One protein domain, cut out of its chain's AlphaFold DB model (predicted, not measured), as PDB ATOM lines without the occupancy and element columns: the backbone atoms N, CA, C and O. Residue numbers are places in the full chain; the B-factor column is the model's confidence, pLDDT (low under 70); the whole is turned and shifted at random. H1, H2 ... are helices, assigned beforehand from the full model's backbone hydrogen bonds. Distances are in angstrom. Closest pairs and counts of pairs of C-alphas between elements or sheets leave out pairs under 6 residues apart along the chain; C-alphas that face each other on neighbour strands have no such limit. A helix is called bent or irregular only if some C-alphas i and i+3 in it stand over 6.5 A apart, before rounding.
ATOM      1  N   LEU A 107      52.351  16.602 -33.310       86.19
ATOM      2  CA  LEU A 107      50.973  16.362 -33.732       86.19
ATOM      3  C   LEU A 107      50.281  15.408 -32.752       86.19
ATOM      4  O   LEU A 107      50.719  14.264 -32.579       86.19
ATOM      5  N   TYR A 108      49.209  15.880 -32.122       89.19
ATOM      6  CA  TYR A 108      48.373  15.093 -31.217       89.19
ATOM      7  C   TYR A 108      47.191  14.476 -31.970       89.19
ATOM      8  O   TYR A 108      46.548  15.128 -32.792       89.19
ATOM      9  N   ASP A 109      46.906  13.201 -31.695       85.81
ATOM     10  CA  ASP A 109      45.743  12.502 -32.252       85.81
ATOM     11  C   ASP A 109      44.525  12.550 -31.316       85.81
ATOM     12  O   ASP A 109      44.599  13.066 -30.203       85.81
ATOM     13  N   ASP A 110      43.393  11.981 -31.744       85.25
ATOM     14  CA  ASP A 110      42.143  11.998 -30.965       85.25
ATOM     15  C   ASP A 110      42.280  11.403 -29.553       85.25
ATOM     16  O   ASP A 110      41.517  11.738 -28.651       85.25
ATOM     17  N   GLU A 111      43.182  10.442 -29.339       84.19
ATOM     18  CA  GLU A 111      43.373   9.864 -28.008       84.19
ATOM     19  C   GLU A 111      44.180  10.804 -27.120       84.19
ATOM     20  O   GLU A 111      43.790  11.030 -25.973       84.19
ATOM     21  N   ASP A 112      45.243  11.396 -27.666       88.12
ATOM     22  CA  ASP A 112      46.026  12.425 -26.983       88.12
ATOM     23  C   ASP A 112      45.113  13.616 -26.607       88.12
ATOM     24  O   ASP A 112      45.102  14.062 -25.459       88.12
ATOM     25  N   CYS A 113      44.248  14.052 -27.530       92.19
ATOM     26  CA  CYS A 113      43.283  15.134 -27.313       92.19
ATOM     27  C   CYS A 113      42.259  14.807 -26.219       92.19
ATOM     28  O   CYS A 113      41.998  15.642 -25.356       92.19
ATOM     29  N   ARG A 114      41.701  13.590 -26.201       91.00
ATOM     30  CA  ARG A 114      40.763  13.176 -25.142       91.00
ATOM     31  C   ARG A 114      41.434  13.113 -23.776       91.00
ATOM     32  O   ARG A 114      40.847  13.571 -22.802       91.00
ATOM     33  N   GLN A 115      42.681  12.637 -23.709       88.88
ATOM     34  CA  GLN A 115      43.459  12.667 -22.469       88.88
ATOM     35  C   GLN A 115      43.699  14.098 -21.982       88.88
ATOM     36  O   GLN A 115      43.635  14.339 -20.778       88.88
ATOM     37  N   LEU A 116      43.951  15.055 -22.882       91.25
ATOM     38  CA  LEU A 116      44.022  16.467 -22.503       91.25
ATOM     39  C   LEU A 116      42.691  16.958 -21.930       91.25
ATOM     40  O   LEU A 116      42.679  17.491 -20.822       91.25
ATOM     41  N   ILE A 117      41.588  16.732 -22.650       93.50
ATOM     42  CA  ILE A 117      40.245  17.188 -22.264       93.50
ATOM     43  C   ILE A 117      39.840  16.626 -20.898       93.50
ATOM     44  O   ILE A 117      39.399  17.393 -20.048       93.50
ATOM     45  N   ASP A 118      40.060  15.334 -20.643       89.81
ATOM     46  CA  ASP A 118      39.746  14.683 -19.359       89.81
ATOM     47  C   ASP A 118      40.451  15.331 -18.155       89.81
ATOM     48  O   ASP A 118      39.989  15.212 -17.020       89.81
ATOM     49  N   ASN A 119      41.578  16.011 -18.384       86.31
ATOM     50  CA  ASN A 119      42.343  16.693 -17.344       86.31
ATOM     51  C   ASN A 119      42.025  18.197 -17.237       86.31
ATOM     52  O   ASN A 119      42.614  18.873 -16.388       86.31
ATOM     53  N   LEU A 120      41.123  18.740 -18.064       89.56
ATOM     54  CA  LEU A 120      40.761  20.155 -18.010       89.56
ATOM     55  C   LEU A 120      39.791  20.439 -16.851       89.56
ATOM     56  O   LEU A 120      38.762  19.769 -16.732       89.56
ATOM     57  N   PRO A 121      40.035  21.489 -16.041       86.75
ATOM     58  CA  PRO A 121      39.091  21.929 -15.017       86.75
ATOM     59  C   PRO A 121      37.688  22.219 -15.566       86.75
ATOM     60  O   PRO A 121      36.702  21.827 -14.944       86.75
ATOM     61  N   ALA A 122      37.593  22.862 -16.738       85.56
ATOM     62  CA  ALA A 122      36.309  23.136 -17.387       85.56
ATOM     63  C   ALA A 122      35.560  21.843 -17.757       85.56
ATOM     64  O   ALA A 122      34.358  21.743 -17.529       85.56
ATOM     65  N   ALA A 123      36.266  20.823 -18.257       88.38
ATOM     66  CA  ALA A 123      35.658  19.548 -18.635       88.38
ATOM     67  C   ALA A 123      35.120  18.769 -17.424       88.38
ATOM     68  O   ALA A 123      34.070  18.139 -17.520       88.38
ATOM     69  N   ALA A 124      35.782  18.858 -16.264       86.94
ATOM     70  CA  ALA A 124      35.333  18.201 -15.034       86.94
ATOM     71  C   ALA A 124      33.972  18.717 -14.519       86.94
ATOM     72  O   ALA A 124      33.299  18.021 -13.758       86.94
ATOM     73  N   ALA A 125      33.568  19.926 -14.920       87.88
ATOM     74  CA  ALA A 125      32.269  20.511 -14.590       87.88
ATOM     75  C   ALA A 125      31.163  20.166 -15.608       87.88
ATOM     76  O   ALA A 125      29.995  20.474 -15.359       87.88
ATOM     77  N   ALA A 126      31.505  19.539 -16.739       89.38
ATOM     78  CA  ALA A 126      30.553  19.233 -17.797       89.38
ATOM     79  C   ALA A 126      29.596  18.090 -17.395       89.38
ATOM     80  O   ALA A 126      30.019  17.078 -16.827       89.38
ATOM     81  N   PRO A 127      28.292  18.190 -17.708       88.75
ATOM     82  CA  PRO A 127      27.339  17.145 -17.364       88.75
ATOM     83  C   PRO A 127      27.528  15.896 -18.238       88.75
ATOM     84  O   PRO A 127      27.673  15.974 -19.455       88.75
ATOM     85  N   GLY A 128      27.442  14.716 -17.617       84.56
ATOM     86  CA  GLY A 128      27.401  13.428 -18.320       84.56
ATOM     87  C   GLY A 128      28.756  12.797 -18.656       84.56
ATOM     88  O   GLY A 128      28.754  11.657 -19.112       84.56
ATOM     89  N   ASN A 129      29.882  13.472 -18.384       82.31
ATOM     90  CA  ASN A 129      31.246  12.977 -18.636       82.31
ATOM     91  C   ASN A 129      31.442  12.419 -20.062       82.31
ATOM     92  O   ASN A 129      32.052  11.366 -20.253       82.31
ATOM     93  N   ASP A 130      30.883  13.100 -21.065       88.62
ATOM     94  CA  ASP A 130      31.003  12.710 -22.473       88.62
ATOM     95  C   ASP A 130      32.167  13.455 -23.137       88.62
ATOM     96  O   ASP A 130      31.990  14.449 -23.845       88.62
ATOM     97  N   THR A 131      33.385  12.975 -22.892       91.88
ATOM     98  CA  THR A 131      34.616  13.574 -23.429       91.88
ATOM     99  C   THR A 131      34.639  13.604 -24.954       91.88
ATOM    100  O   THR A 131      35.206  14.522 -25.544       91.88
ATOM    101  N   GLN A 132      33.979  12.650 -25.620       90.12
ATOM    102  CA  GLN A 132      33.871  12.668 -27.076       90.12
ATOM    103  C   GLN A 132      32.999  13.833 -27.551       90.12
ATOM    104  O   GLN A 132      33.354  14.500 -28.519       90.12
ATOM    105  N   ALA A 133      31.877  14.099 -26.880       90.38
ATOM    106  CA  ALA A 133      31.042  15.251 -27.204       90.38
ATOM    107  C   ALA A 133      31.772  16.582 -26.955       90.38
ATOM    108  O   ALA A 133      31.659  17.491 -27.776       90.38
ATOM    109  N   LEU A 134      32.564  16.680 -25.878       94.06
ATOM    110  CA  LEU A 134      33.414  17.849 -25.617       94.06
ATOM    111  C   LEU A 134      34.467  18.048 -26.715       94.06
ATOM    112  O   LEU A 134      34.625  19.161 -27.210       94.06
ATOM    113  N   GLN A 135      35.145  16.973 -27.131       94.06
ATOM    114  CA  GLN A 135      36.104  17.018 -28.237       94.06
ATOM    115  C   GLN A 135      35.433  17.504 -29.529       94.06
ATOM    116  O   GLN A 135      35.922  18.437 -30.158       94.06
ATOM    117  N   ASN A 136      34.286  16.920 -29.890       91.38
ATOM    118  CA  ASN A 136      33.550  17.303 -31.094       91.38
ATOM    119  C   ASN A 136      33.146  18.788 -31.072       91.38
ATOM    120  O   ASN A 136      33.201  19.444 -32.110       91.38
ATOM    121  N   TYR A 137      32.753  19.315 -29.904       92.44
ATOM    122  CA  TYR A 137      32.453  20.737 -29.736       92.44
ATOM    123  C   TYR A 137      33.696  21.607 -29.943       92.44
ATOM    124  O   TYR A 137      33.625  22.588 -30.676       92.44
ATOM    125  N   ILE A 138      34.837  21.245 -29.343       94.06
ATOM    126  CA  ILE A 138      36.098  21.988 -29.499       94.06
ATOM    127  C   ILE A 138      36.503  22.049 -30.975       94.06
ATOM    128  O   ILE A 138      36.762  23.134 -31.498       94.06
ATOM    129  N   GLU A 139      36.508  20.906 -31.665       92.94
ATOM    130  CA  GLU A 139      36.830  20.833 -33.094       92.94
ATOM    131  C   GLU A 139      35.883  21.704 -33.930       92.94
ATOM    132  O   GLU A 139      36.321  22.419 -34.832       92.94
ATOM    133  N   PHE A 140      34.583  21.665 -33.629       91.31
ATOM    134  CA  PHE A 140      33.579  22.464 -34.323       91.31
ATOM    135  C   PHE A 140      33.757  23.968 -34.072       91.31
ATOM    136  O   PHE A 140      33.810  24.742 -35.026       91.31
ATOM    137  N   ALA A 141      33.942  24.385 -32.818       92.00
ATOM    138  CA  ALA A 141      34.156  25.780 -32.441       92.00
ATOM    139  C   ALA A 141      35.421  26.363 -33.094       92.00
ATOM    140  O   ALA A 141      35.395  27.481 -33.609       92.00
ATOM    141  N   LYS A 142      36.519  25.594 -33.150       92.94
ATOM    142  CA  LYS A 142      37.735  25.981 -33.888       92.94
ATOM    143  C   LYS A 142      37.448  26.185 -35.377       92.94
ATOM    144  O   LYS A 142      37.835  27.202 -35.946       92.94
ATOM    145  N   LYS A 143      36.730  25.250 -36.004       92.75
ATOM    146  CA  LYS A 143      36.342  25.318 -37.422       92.75
ATOM    147  C   LYS A 143      35.417  26.505 -37.730       92.75
ATOM    148  O   LYS A 143      35.567  27.128 -38.780       92.75
ATOM    149  N   GLN A 144      34.528  26.876 -36.809       91.38
ATOM    150  CA  GLN A 144      33.654  28.046 -36.956       91.38
ATOM    151  C   GLN A 144      34.410  29.382 -36.994       91.38
ATOM    152  O   GLN A 144      33.931  30.334 -37.608       91.38
ATOM    153  N   ARG A 145      35.617  29.459 -36.415       88.94
ATOM    154  CA  ARG A 145      36.494  30.640 -36.553       88.94
ATOM    155  C   ARG A 145      36.879  30.896 -38.017       88.94
ATOM    156  O   ARG A 145      37.093  32.040 -38.405       88.94
ATOM    157  N   VAL A 146      36.944  29.833 -38.825       90.00
ATOM    158  CA  VAL A 146      37.268  29.881 -40.259       90.00
ATOM    159  C   VAL A 146      36.020  30.133 -41.107       90.00
ATOM    160  O   VAL A 146      36.041  30.986 -41.999       90.00
ATOM    161  N   LEU A 147      34.937  29.402 -40.826       90.19
ATOM    162  CA  LEU A 147      33.642  29.512 -41.501       90.19
ATOM    163  C   LEU A 147      32.526  29.723 -40.462       90.19
ATOM    164  O   LEU A 147      32.058  28.745 -39.885       90.19
ATOM    165  N   PRO A 148      32.062  30.967 -40.236       88.06
ATOM    166  CA  PRO A 148      31.018  31.246 -39.244       88.06
ATOM    167  C   PRO A 148      29.702  30.496 -39.496       88.06
ATOM    168  O   PRO A 148      29.057  30.053 -38.551       88.06
ATOM    169  N   ASP A 149      29.340  30.297 -40.767       85.69
ATOM    170  CA  ASP A 149      28.107  29.618 -41.192       85.69
ATOM    171  C   ASP A 149      28.297  28.097 -41.400       85.69
ATOM    172  O   ASP A 149      27.614  27.485 -42.221       85.69
ATOM    173  N   LEU A 150      29.255  27.477 -40.700       86.12
ATOM    174  CA  LEU A 150      29.548  26.047 -40.823       86.12
ATOM    175  C   LEU A 150      28.368  25.177 -40.365       86.12
ATOM    176  O   LEU A 150      27.803  25.385 -39.289       86.12
ATOM    177  N   HIS A 151      28.055  24.140 -41.142       80.81
ATOM    178  CA  HIS A 151      27.016  23.176 -40.792       80.81
ATOM    179  C   HIS A 151      27.421  22.327 -39.572       80.81
ATOM    180  O   HIS A 151      28.428  21.615 -39.594       80.81
ATOM    181  N   ASP A 152      26.610  22.376 -38.510       75.56
ATOM    182  CA  ASP A 152      26.788  21.548 -37.312       75.56
ATOM    183  C   ASP A 152      26.046  20.209 -37.447       75.56
ATOM    184  O   ASP A 152      24.813  20.149 -37.451       75.56
ATOM    185  N   PHE A 153      26.805  19.115 -37.511       69.88
ATOM    186  CA  PHE A 153      26.275  17.748 -37.477       69.88
ATOM    187  C   PHE A 153      26.528  17.035 -36.136       69.88
ATOM    188  O   PHE A 153      26.143  15.870 -35.973       69.88
ATOM    189  N   THR A 154      27.183  17.698 -35.178       69.75
ATOM    190  CA  THR A 154      27.693  17.124 -33.924       69.75
ATOM    191  C   THR A 154      26.999  17.654 -32.670       69.75
ATOM    192  O   THR A 154      27.332  17.181 -31.580       69.75
ATOM    193  N   ALA A 155      26.000  18.534 -32.822       72.56
ATOM    194  CA  ALA A 155      25.191  19.101 -31.744       72.56
ATOM    195  C   ALA A 155      24.920  18.095 -30.595       72.56
ATOM    196  O   ALA A 155      24.271  17.053 -30.801       72.56
ATOM    197  N   PRO A 156      25.432  18.371 -29.380       80.38
ATOM    198  CA  PRO A 156      25.292  17.474 -28.245       80.38
ATOM    199  C   PRO A 156      23.850  17.448 -27.738       80.38
ATOM    200  O   PRO A 156      23.029  18.303 -28.052       80.38
ATOM    201  N   LYS A 157      23.518  16.434 -26.937       82.44
ATOM    202  CA  LYS A 157      22.195  16.343 -26.307       82.44
ATOM    203  C   LYS A 157      22.124  17.245 -25.077       82.44
ATOM    204  O   LYS A 157      23.114  17.419 -24.370       82.44
ATOM    205  N   GLU A 158      20.924  17.704 -24.750       83.12
ATOM    206  CA  GLU A 158      20.646  18.275 -23.430       83.12
ATOM    207  C   GLU A 158      20.932  17.250 -22.313       83.12
ATOM    208  O   GLU A 158      20.617  16.063 -22.489       83.12
ATOM    209  N   PRO A 159      21.521  17.654 -21.165       88.81
ATOM    210  CA  PRO A 159      21.811  19.030 -20.714       88.81
ATOM    211  C   PRO A 159      23.194  19.589 -21.119       88.81
ATOM    212  O   PRO A 159      23.548  20.698 -20.726       88.81
ATOM    213  N   LEU A 160      24.014  18.822 -21.850       89.50
ATOM    214  CA  LEU A 160      25.378  19.233 -22.210       89.50
ATOM    215  C   LEU A 160      25.386  20.426 -23.172       89.50
ATOM    216  O   LEU A 160      26.249  21.291 -23.065       89.50
ATOM    217  N   GLN A 161      24.404  20.497 -24.068       90.50
ATOM    218  CA  GLN A 161      24.256  21.605 -25.009       90.50
ATOM    219  C   GLN A 161      24.096  22.959 -24.301       90.50
ATOM    220  O   GLN A 161      24.840  23.887 -24.610       90.50
ATOM    221  N   ALA A 162      23.202  23.059 -23.310       90.88
ATOM    222  CA  ALA A 162      23.050  24.275 -22.512       90.88
ATOM    223  C   ALA A 162      24.336  24.650 -21.755       90.88
ATOM    224  O   ALA A 162      24.709  25.816 -21.701       90.88
ATOM    225  N   TRP A 163      25.055  23.663 -21.210       93.69
ATOM    226  CA  TRP A 163      26.319  23.923 -20.514       93.69
ATOM    227  C   TRP A 163      27.397  24.488 -21.451       93.69
ATOM    228  O   TRP A 163      28.095  25.432 -21.077       93.69
ATOM    229  N   LEU A 164      27.510  23.939 -22.667       92.31
ATOM    230  CA  LEU A 164      28.476  24.380 -23.677       92.31
ATOM    231  C   LEU A 164      28.194  25.792 -24.192       92.31
ATOM    232  O   LEU A 164      29.142  26.511 -24.481       92.31
ATOM    233  N   HIS A 165      26.932  26.216 -24.247       90.12
ATOM    234  CA  HIS A 165      26.592  27.604 -24.569       90.12
ATOM    235  C   HIS A 165      27.228  28.598 -23.579       90.12
ATOM    236  O   HIS A 165      27.729  29.640 -23.986       90.12
ATOM    237  N   ASP A 166      27.245  28.260 -22.287       91.88
ATOM    238  CA  ASP A 166      27.723  29.166 -21.237       91.88
ATOM    239  C   ASP A 166      29.230  29.024 -20.940       91.88
ATOM    240  O   ASP A 166      29.859  29.972 -20.475       91.88
ATOM    241  N   HIS A 167      29.819  27.845 -21.186       93.25
ATOM    242  CA  HIS A 167      31.196  27.507 -20.775       93.25
ATOM    243  C   HIS A 167      32.104  27.054 -21.928       93.25
ATOM    244  O   HIS A 167      33.289  26.795 -21.716       93.25
ATOM    245  N   GLY A 168      31.572  26.933 -23.145       92.06
ATOM    246  CA  GLY A 168      32.291  26.380 -24.290       92.06
ATOM    247  C   GLY A 168      33.514  27.201 -24.692       92.06
ATOM    248  O   GLY A 168      34.562  26.623 -24.969       92.06
ATOM    249  N   ASP A 169      33.429  28.531 -24.655       90.62
ATOM    250  CA  ASP A 169      34.567  29.404 -24.975       90.62
ATOM    251  C   ASP A 169      35.721  29.228 -23.981       90.62
ATOM    252  O   ASP A 169      36.891  29.169 -24.370       90.62
ATOM    253  N   ASP A 170      35.399  29.088 -22.691       91.38
ATOM    254  CA  ASP A 170      36.395  28.837 -21.652       91.38
ATOM    255  C   ASP A 170      37.046  27.459 -21.819       91.38
ATOM    256  O   ASP A 170      38.267  27.336 -21.707       91.38
ATOM    257  N   LEU A 171      36.251  26.439 -22.165       94.00
ATOM    258  CA  LEU A 171      36.743  25.098 -22.475       94.00
ATOM    259  C   LEU A 171      37.753  25.120 -23.631       94.00
ATOM    260  O   LEU A 171      38.848  24.576 -23.487       94.00
ATOM    261  N   VAL A 172      37.410  25.762 -24.753       94.06
ATOM    262  CA  VAL A 172      38.292  25.831 -25.930       94.06
ATOM    263  C   VAL A 172      39.563  26.616 -25.608       94.06
ATOM    264  O   VAL A 172      40.656  26.172 -25.945       94.06
ATOM    265  N   ARG A 173      39.452  27.742 -24.892       90.19
ATOM    266  CA  ARG A 173      40.611  28.544 -24.474       90.19
ATOM    267  C   ARG A 173      41.566  27.759 -23.572       90.19
ATOM    268  O   ARG A 173      42.778  27.837 -23.756       90.19
ATOM    269  N   GLN A 174      41.042  27.011 -22.596       90.12
ATOM    270  CA  GLN A 174      41.866  26.156 -21.736       90.12
ATOM    271  C   GLN A 174      42.531  25.026 -22.530       90.12
ATOM    272  O   GLN A 174      43.698  24.723 -22.290       90.12
ATOM    273  N   TYR A 175      41.813  24.423 -23.479       93.62
ATOM    274  CA  TYR A 175      42.345  23.378 -24.348       93.62
ATOM    275  C   TYR A 175      43.497  23.885 -25.236       93.62
ATOM    276  O   TYR A 175      44.579  23.297 -25.213       93.62
ATOM    277  N   ASP A 176      43.307  25.013 -25.931       90.00
ATOM    278  CA  ASP A 176      44.331  25.634 -26.789       90.00
ATOM    279  C   ASP A 176      45.581  26.026 -25.982       90.00
ATOM    280  O   ASP A 176      46.710  25.796 -26.418       90.00
ATOM    281  N   ALA A 177      45.397  26.541 -24.760       84.00
ATOM    282  CA  ALA A 177      46.508  26.869 -23.868       84.00
ATOM    283  C   ALA A 177      47.331  25.631 -23.475       84.00
ATOM    284  O   ALA A 177      48.561  25.686 -23.456       84.00
ATOM    285  N   VAL A 178      46.673  24.500 -23.194       88.25
ATOM    286  CA  VAL A 178      47.363  23.251 -22.843       88.25
ATOM    287  C   VAL A 178      48.092  22.650 -24.048       88.25
ATOM    288  O   VAL A 178      49.202  22.148 -23.880       88.25
ATOM    289  N   LEU A 179      47.526  22.717 -25.257       88.94
ATOM    290  CA  LEU A 179      48.236  22.313 -26.479       88.94
ATOM    291  C   LEU A 179      49.510  23.144 -26.681       88.94
ATOM    292  O   LEU A 179      50.595  22.580 -26.853       88.94
ATOM    293  N   ALA A 180      49.402  24.470 -26.559       81.75
ATOM    294  CA  ALA A 180      50.540  25.376 -26.677       81.75
ATOM    295  C   ALA A 180      51.627  25.103 -25.619       81.75
ATOM    296  O   ALA A 180      52.805  25.031 -25.970       81.75
ATOM    297  N   ASP A 181      51.246  24.870 -24.355       82.56
ATOM    298  CA  ASP A 181      52.160  24.511 -23.253       82.56
ATOM    299  C   ASP A 181      52.943  23.206 -23.523       82.56
ATOM    300  O   ASP A 181      54.033  23.018 -22.983       82.56
ATOM    301  N   ASN A 182      52.402  22.292 -24.336       84.88
ATOM    302  CA  ASN A 182      53.070  21.042 -24.725       84.88
ATOM    303  C   ASN A 182      53.847  21.155 -26.046       84.88
ATOM    304  O   ASN A 182      54.418  20.166 -26.509       84.88
ATOM    305  N   HIS A 183      53.869  22.343 -26.659       84.31
ATOM    306  CA  HIS A 183      54.373  22.570 -28.011       84.31
ATOM    307  C   HIS A 183      53.701  21.597 -28.994       84.31
ATOM    308  O   HIS A 183      54.366  20.912 -29.768       84.31
TER     309      HIS A 183
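AT A GLANCE: This is residues 107 to 183 of the 843 residues of a protein of Megasphaera elsdenii DSM 20460 (UniProt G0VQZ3). One long, kinked helix, H4, crosses H3 and packs on the short H2, with H1 packed on the first residues of H3, 131 to 135, while a long loop, residues 145 to 159, leads from H3 back to the start of H4. The printed part has 77 residues with four named helices, H1 to H4 in chain order, and no named strand: all helix. It is compact, with a radius of gyration of the C-alphas of 11.9 A, spanning 31 by 28 by 20 A.

IN THESE COORDINATES: H1, residues 110 to 118, begins at C-alpha 110 (42.143, 11.998, -30.965). H2 is residues 121 to 124; H3, residues 131 to 144, is 19.8 A long. H4, residues 160 to 181, is 27.3 A long and ends at C-alpha 181 (52.160, 24.511, -23.253); it is irregular, C-alphas 166 and 169 being 7.8 A apart.

HOW THE PARTS SIT: The hub H4 touches H3, about perpendicular at 79 degrees, with residues 168 to 172 alone; the closest C-alphas, of Ile 138 and Val 172, are 5.7 A apart. Every O i to N i+4 pair is within hydrogen-bond range in H1 and H3, 15 of 18 in H4; H2 is too short for one.

THE WHOLE: The printed part has no cut. The link from H3 to H4 is long. Residues 153 to 154 are under pLDDT 70.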